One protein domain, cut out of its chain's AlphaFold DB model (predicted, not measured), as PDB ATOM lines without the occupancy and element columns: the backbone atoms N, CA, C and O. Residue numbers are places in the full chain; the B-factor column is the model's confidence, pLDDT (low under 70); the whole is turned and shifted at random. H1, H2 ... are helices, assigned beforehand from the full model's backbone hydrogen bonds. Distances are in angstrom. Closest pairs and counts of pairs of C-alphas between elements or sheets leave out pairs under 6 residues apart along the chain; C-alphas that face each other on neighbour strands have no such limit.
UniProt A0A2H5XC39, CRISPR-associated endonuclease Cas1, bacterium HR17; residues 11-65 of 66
ATOM      1  N   ALA A  11     242.935 244.272 148.495       91.88
ATOM      2  CA  ALA A  11     243.300 244.616 149.869       91.88
ATOM      3  C   ALA A  11     243.479 243.375 150.759       91.88
ATOM      4  O   ALA A  11     244.450 243.292 151.509       91.88
ATOM      5  N   GLU A  12     242.591 242.388 150.641       89.94
ATOM      6  CA  GLU A  12     242.704 241.129 151.385       89.94
ATOM      7  C   GLU A  12     243.946 240.333 150.970       89.94
ATOM      8  O   GLU A  12     244.636 239.771 151.822       89.94
ATOM      9  N   VAL A  13     244.243 240.285 149.667       90.06
ATOM     10  CA  VAL A  13     245.437 239.601 149.149       90.06
ATOM     11  C   VAL A  13     246.708 240.274 149.669       90.06
ATOM     12  O   VAL A  13     247.563 239.588 150.229       90.06
ATOM     13  N   MET A  14     246.797 241.605 149.583       89.75
ATOM     14  CA  MET A  14     247.932 242.371 150.118       89.75
ATOM     15  C   MET A  14     248.090 242.192 151.633       89.75
ATOM     16  O   MET A  14     249.209 242.101 152.134       89.75
ATOM     17  N   GLY A  15     246.984 242.106 152.379       90.81
ATOM     18  CA  GLY A  15     247.018 241.867 153.823       90.81
ATOM     19  C   GLY A  15     247.658 240.525 154.186       90.81
ATOM     20  O   GLY A  15     248.404 240.430 155.162       90.81
ATOM     21  N   VAL A  16     247.412 239.489 153.384       90.69
ATOM     22  CA  VAL A  16     247.996 238.159 153.607       90.69
ATOM     23  C   VAL A  16     249.420 238.063 153.104       90.69
ATOM     24  O   VAL A  16     250.253 237.467 153.782       90.69
ATOM     25  N   GLU A  17     249.735 238.703 151.984       90.31
ATOM     26  CA  GLU A  17     251.117 238.856 151.534       90.31
ATOM     27  C   GLU A  17     251.973 239.572 152.593       90.31
ATOM     28  O   GLU A  17     253.096 239.148 152.878       90.31
ATOM     29  N   GLY A  18     251.432 240.610 153.238       90.00
ATOM     30  CA  GLY A  18     252.098 241.315 154.333       90.00
ATOM     31  C   GLY A  18     252.404 240.398 155.519       90.00
ATOM     32  O   GLY A  18     253.542 240.348 155.983       90.00
ATOM     33  N   GLN A  19     251.419 239.615 155.969       90.94
ATOM     34  CA  GLN A  19     251.606 238.647 157.060       90.94
ATOM     35  C   GLN A  19     252.614 237.551 156.696       90.94
ATOM     36  O   GLN A  19     253.504 237.235 157.488       90.94
ATOM     37  N   ALA A  20     252.518 237.009 155.481       91.12
ATOM     38  CA  ALA A  20     253.460 236.018 154.979       91.12
ATOM     39  C   ALA A  20     254.886 236.582 154.911       91.12
ATOM     40  O   ALA A  20     255.834 235.899 155.292       91.12
ATOM     41  N   SER A  21     255.040 237.844 154.499       90.88
ATOM     42  CA  SER A  21     256.337 238.525 154.448       90.88
ATOM     43  C   SER A  21     256.972 238.642 155.834       90.88
ATOM     44  O   SER A  21     258.155 238.347 155.985       90.88
ATOM     45  N   VAL A  22     256.199 239.019 156.858       90.50
ATOM     46  CA  VAL A  22     256.691 239.101 158.246       90.50
ATOM     47  C   VAL A  22     257.203 237.742 158.729       90.50
ATOM     48  O   VAL A  22     258.315 237.656 159.248       90.50
ATOM     49  N   LEU A  23     256.430 236.673 158.508       91.62
ATOM     50  CA  LEU A  23     256.826 235.315 158.893       91.62
ATOM     51  C   LEU A  23     258.053 234.823 158.111       91.62
ATOM     52  O   LEU A  23     258.946 234.200 158.677       91.62
ATOM     53  N   TYR A  24     258.119 235.108 156.814       92.75
ATOM     54  CA  TYR A  24     259.261 234.725 155.993       92.75
ATOM     55  C   TYR A  24     260.551 235.393 156.483       92.75
ATOM     56  O   TYR A  24     261.571 234.727 156.669       92.75
ATOM     57  N   PHE A  25     260.513 236.705 156.738       91.31
ATOM     58  CA  PHE A  25     261.699 237.449 157.154       91.31
ATOM     59  C   PHE A  25     262.148 237.126 158.586       91.31
ATOM     60  O   PHE A  25     263.348 237.176 158.856       91.31
ATOM     61  N   SER A  26     261.236 236.719 159.474       89.19
ATOM     62  CA  SER A  26     261.614 236.278 160.823       89.19
ATOM     63  C   SER A  26     262.448 234.991 160.805       89.19
ATOM     64  O   SER A  26     263.395 234.854 161.579       89.19
ATOM     65  N   VAL A  27     262.152 234.069 159.885       91.44
ATOM     66  CA  VAL A  27     262.951 232.850 159.684       91.44
ATOM     67  C   VAL A  27     264.213 233.149 158.872       91.44
ATOM     68  O   VAL A  27     265.276 232.619 159.178       91.44
ATOM     69  N   PHE A  28     264.140 234.047 157.885       91.12
ATOM     70  CA  PHE A  28     265.303 234.464 157.090       91.12
ATOM     71  C   PHE A  28     266.453 234.998 157.956       91.12
ATOM     72  O   PHE A  28     267.612 234.695 157.676       91.12
ATOM     73  N   ALA A  29     266.143 235.728 159.033       87.94
ATOM     74  CA  ALA A  29     267.135 236.196 160.002       87.94
ATOM     75  C   ALA A  29     268.001 235.051 160.561       87.94
ATOM     76  O   ALA A  29     269.207 235.209 160.723       87.94
ATOM     77  N   GLN A  30     267.402 233.881 160.798       89.38
ATOM     78  CA  GLN A  30     268.084 232.703 161.348       89.38
ATOM     79  C   GLN A  30     268.999 232.018 160.324       89.38
ATOM     80  O   GLN A  30     269.901 231.267 160.690       89.38
ATOM     81  N   CYS A  31     268.791 232.277 159.032       90.62
ATOM     82  CA  CYS A  31     269.635 231.750 157.963       90.62
ATOM     83  C   CYS A  31     270.950 232.531 157.805       90.62
ATOM     84  O   CYS A  31     271.859 232.058 157.117       90.62
ATOM     85  N   LEU A  32     271.074 233.710 158.421       89.44
ATOM     86  CA  LEU A  32     272.286 234.522 158.380       89.44
ATOM     87  C   LEU A  32     273.324 233.949 159.351       89.44
ATOM     88  O   LEU A  32     273.176 234.026 160.565       89.44
ATOM     89  N   ARG A  33     274.390 233.358 158.803       86.88
ATOM     90  CA  ARG A  33     275.447 232.693 159.590       86.88
ATOM     91  C   ARG A  33     276.642 233.585 159.914       86.88
ATOM     92  O   ARG A  33     277.528 233.160 160.645       86.88
ATOM     93  N   GLN A  34     276.711 234.776 159.324       87.31
ATOM     94  CA  GLN A  34     277.832 235.685 159.534       87.31
ATOM     95  C   GLN A  34     277.615 236.500 160.807       87.31
ATOM     96  O   GLN A  34     276.599 237.178 160.959       87.31
ATOM     97  N   GLU A  35     278.614 236.494 161.684       80.38
ATOM     98  CA  GLU A  35     278.639 237.367 162.850       80.38
ATOM     99  C   GLU A  35     278.618 238.848 162.423       80.38
ATOM    100  O   GLU A  35     279.195 239.246 161.405       80.38
ATOM    101  N   GLY A  36     277.887 239.669 163.181       81.19
ATOM    102  CA  GLY A  36     277.720 241.100 162.909       81.19
ATOM    103  C   GLY A  36     276.648 241.465 161.871       81.19
ATOM    104  O   GLY A  36     276.351 242.649 161.724       81.19
ATOM    105  N   LEU A  37     276.022 240.496 161.186       84.19
ATOM    106  CA  LEU A  37     274.832 240.752 160.366       84.19
ATOM    107  C   LEU A  37     273.567 240.593 161.209       84.19
ATOM    108  O   LEU A  37     273.037 239.495 161.363       84.19
ATOM    109  N   THR A  38     273.066 241.703 161.744       80.56
ATOM    110  CA  THR A  38     271.767 241.740 162.416       80.56
ATOM    111  C   THR A  38     270.661 242.047 161.408       80.56
ATOM    112  O   THR A  38     270.735 243.009 160.645       80.56
ATOM    113  N   PHE A  39     269.621 241.214 161.396       88.06
ATOM    114  CA  PHE A  39     268.425 241.418 160.584       88.06
ATOM    115  C   PHE A  39     267.190 241.120 161.429       88.06
ATOM    116  O   PHE A  39     266.982 239.984 161.848       88.06
ATOM    117  N   THR A  40     266.389 242.150 161.691       84.00
ATOM    118  CA  THR A  40     265.189 242.039 162.535       84.00
ATOM    119  C   THR A  40     263.921 242.002 161.693       84.00
ATOM    120  O   THR A  40     263.044 241.174 161.907       84.00
ATOM    121  N   GLU A  41     263.821 242.901 160.716       87.94
ATOM    122  CA  GLU A  41     262.644 243.045 159.866       87.94
ATOM    123  C   GLU A  41     263.019 243.655 158.515       87.94
ATOM    124  O   GLU A  41     264.062 244.302 158.364       87.94
ATOM    125  N   ARG A  42     262.141 243.498 157.519       89.75
ATOM    126  CA  ARG A  42     262.312 244.146 156.219       89.75
ATOM    127  C   ARG A  42     261.941 245.629 156.310       89.75
ATOM    128  O   ARG A  42     260.776 245.985 156.436       89.75
ATOM    129  N   ASN A  43     262.926 246.494 156.103       87.50
ATOM    130  CA  ASN A  43     262.789 247.946 156.030       87.50
ATOM    131  C   ASN A  43     263.240 248.446 154.649       87.50
ATOM    132  O   ASN A  43     264.371 248.204 154.226       87.50
ATOM    133  N   ARG A  44     262.373 249.205 153.966       73.75
ATOM    134  CA  ARG A  44     262.666 249.748 152.632       73.75
ATOM    135  C   ARG A  44     263.334 251.133 152.635       73.75
ATOM    136  O   ARG A  44     264.150 251.358 151.743       73.75
ATOM    137  N   ARG A  45     263.006 252.067 153.547       78.62
ATOM    138  CA  ARG A  45     263.541 253.453 153.539       78.62
ATOM    139  C   ARG A  45     263.541 254.139 154.924       78.62
ATOM    140  O   ARG A  45     262.467 254.257 155.508       78.62
ATOM    141  N   PRO A  46     264.677 254.711 155.378       78.81
ATOM    142  CA  PRO A  46     266.046 254.375 154.972       78.81
ATOM    143  C   PRO A  46     266.434 252.981 155.508       78.81
ATOM    144  O   PRO A  46     266.035 252.641 156.626       78.81
ATOM    145  N   PRO A  47     267.201 252.165 154.756       79.69
ATOM    146  CA  PRO A  47     267.681 250.880 155.261       79.69
ATOM    147  C   PRO A  47     268.557 251.110 156.500       79.69
ATOM    148  O   PRO A  47     269.486 251.911 156.466       79.69
ATOM    149  N   LYS A  48     268.225 250.433 157.604       82.62
ATOM    150  CA  LYS A  48     268.899 250.596 158.906       82.62
ATOM    151  C   LYS A  48     270.083 249.644 159.100       82.62
ATOM    152  O   LYS A  48     270.861 249.833 160.027       82.62
ATOM    153  N   ASP A  49     270.214 248.641 158.237       88.00
ATOM    154  CA  ASP A  49     271.209 247.576 158.332       88.00
ATOM    155  C   ASP A  49     271.671 247.129 156.929       88.00
ATOM    156  O   ASP A  49     270.965 247.353 155.931       88.00
ATOM    157  N   PRO A  50     272.865 246.514 156.824       89.50
ATOM    158  CA  PRO A  50     273.428 246.079 155.547       89.50
ATOM    159  C   PRO A  50     272.558 245.046 154.821       89.50
ATOM    160  O   PRO A  50     272.522 245.039 153.590       89.50
ATOM    161  N   VAL A  51     271.811 244.208 155.546       91.38
ATOM    162  CA  VAL A  51     270.952 243.179 154.942       91.38
ATOM    163  C   VAL A  51     269.793 243.837 154.194       91.38
ATOM    164  O   VAL A  51     269.542 243.533 153.028       91.38
ATOM    165  N   ASN A  52     269.135 244.820 154.806       91.94
ATOM    166  CA  ASN A  52     268.091 245.613 154.171       91.94
ATOM    167  C   ASN A  52     268.604 246.442 152.990       91.94
ATOM    168  O   ASN A  52     267.858 246.632 152.024       91.94
ATOM    169  N   ALA A  53     269.855 246.910 153.034       91.25
ATOM    170  CA  ALA A  53     270.481 247.594 151.906       91.25
ATOM    171  C   ALA A  53     270.667 246.652 150.703       91.25
ATOM    172  O   ALA A  53     270.236 246.985 149.596       91.25
ATOM    173  N   VAL A  54     271.219 245.452 150.923       91.62
ATOM    174  CA  VAL A  54     271.414 244.440 149.867       91.62
ATOM    175  C   VAL A  54     270.081 243.963 149.301       91.62
ATOM    176  O   VAL A  54     269.932 243.887 148.084       91.62
ATOM    177  N   LEU A  55     269.081 243.705 150.148       91.75
ATOM    178  CA  LEU A  55     267.743 243.332 149.684       91.75
ATOM    179  C   LEU A  55     267.132 244.430 148.807       91.75
ATOM    180  O   LEU A  55     266.589 244.137 147.746       91.75
ATOM    181  N   SER A  56     267.234 245.699 149.216       91.06
ATOM    182  CA  SER A  56     266.743 246.829 148.419       91.06
ATOM    183  C   SER A  56     267.463 246.952 147.074       91.06
ATOM    184  O   SER A  56     266.797 247.159 146.062       91.06
ATOM    185  N   LEU A  57     268.785 246.763 147.044       91.50
ATOM    186  CA  LEU A  57     269.544 246.696 145.794       91.50
ATOM    187  C   LEU A  57     269.073 245.529 144.916       91.50
ATOM    188  O   LEU A  57     268.830 245.725 143.731       91.50
ATOM    189  N   GLY A  58     268.883 244.339 145.490       92.44
ATOM    190  CA  GLY A  58     268.392 243.162 144.771       92.44
ATOM    191  C   GLY A  58     267.034 243.407 144.110       92.44
ATOM    192  O   GLY A  58     266.873 243.123 142.925       92.44
ATOM    193  N   TYR A  59     266.089 244.020 144.828       90.31
ATOM    194  CA  TYR A  59     264.803 244.417 144.245       90.31
ATOM    195  C   TYR A  59     264.969 245.411 143.093       90.31
ATOM    196  O   TYR A  59     264.307 245.251 142.074       90.31
ATOM    197  N   ILE A  60     265.858 246.403 143.217       90.94
ATOM    198  CA  ILE A  60     266.146 247.348 142.127       90.94
ATOM    199  C   ILE A  60     266.713 246.620 140.906       90.94
ATOM    200  O   ILE A  60     266.317 246.925 139.790       90.94
ATOM    201  N   LEU A  61     267.614 245.655 141.092       92.44
ATOM    202  CA  LEU A  61     268.211 244.914 139.980       92.44
ATOM    203  C   LEU A  61     267.195 244.025 139.256       92.44
ATOM    204  O   LEU A  61     267.234 243.939 138.033       92.44
ATOM    205  N   VAL A  62     266.291 243.384 140.001       92.56
ATOM    206  CA  VAL A  62     265.227 242.549 139.424       92.56
ATOM    207  C   VAL A  62     264.190 243.411 138.704       92.56
ATOM    208  O   VAL A  62     263.829 243.111 137.573       92.56
ATOM    209  N   LEU A  63     263.733 244.494 139.339       89.25
ATOM    210  CA  LEU A  63     262.670 245.352 138.805       89.25
ATOM    211  C   LEU A  63     263.165 246.330 137.738       89.25
ATOM    212  O   LEU A  63     262.415 246.686 136.840       89.25
ATOM    213  N   GLY A  64     264.423 246.759 137.810       80.12
ATOM    214  CA  GLY A  64     265.034 247.672 136.841       80.12
ATOM    215  C   GLY A  64     265.358 247.022 135.495       80.12
ATOM    216  O   GLY A  64     265.873 247.694 134.608       80.12
ATOM    217  N   ARG A  65     265.101 245.715 135.352       58.56
ATOM    218  CA  ARG A  65     265.229 244.948 134.103       58.56
ATOM    219  C   ARG A  65     263.877 244.745 133.394       58.56
ATOM    220  O   ARG A  65     263.842 243.988 132.425       58.56
TER     221      ARG A  65
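AT A GLANCE: This is residues 11 to 65 of the 66 residues of the protein "CRISPR-associated endonuclease Cas1" of bacterium HR17 (UniProt A0A2H5XC39). A long helix, H1, and a shorter helix, H2, stand apart, joined by a long looping link that runs on past the end of H1, folds back and then crosses to H2. Residues 11 to 20 of H1 and residues 57 to 65 stick out as two free arms. The printed part has 55 residues, with two named helices, H1 then H2, and no named strand; the class is all helix. It is only just loose, close to compact, with a radius of gyration of the C-alphas of 12.5 A and spans of 38 by 27 by 18 A.

IN THESE COORDINATES: H1, residues 11 to 31, begins with C-alpha 11 at (243.300, 244.616, 149.869) and is 30.4 A long from first to last C-alpha. H2, residues 50 to 63, is 19.9 A long and ends with C-alpha 63 at (262.670, 245.352, 138.805).

HOW THE PARTS SIT: H1 and H2 are apart, with no C-alpha of the one within 8 A of the other. Every O i to N i+4 pair is within hydrogen-bond range in H2, and 15 of 17 are in H1.

THE WHOLE: The C-alphas of Ala 11 and Glu 35, the two farthest apart, are 38.3 A apart. The printed part has no cut. The link from H1 to H2, residues 32 to 49, is long. Mean pLDDT of the printed part is 87.8, and residue 65 is under 70.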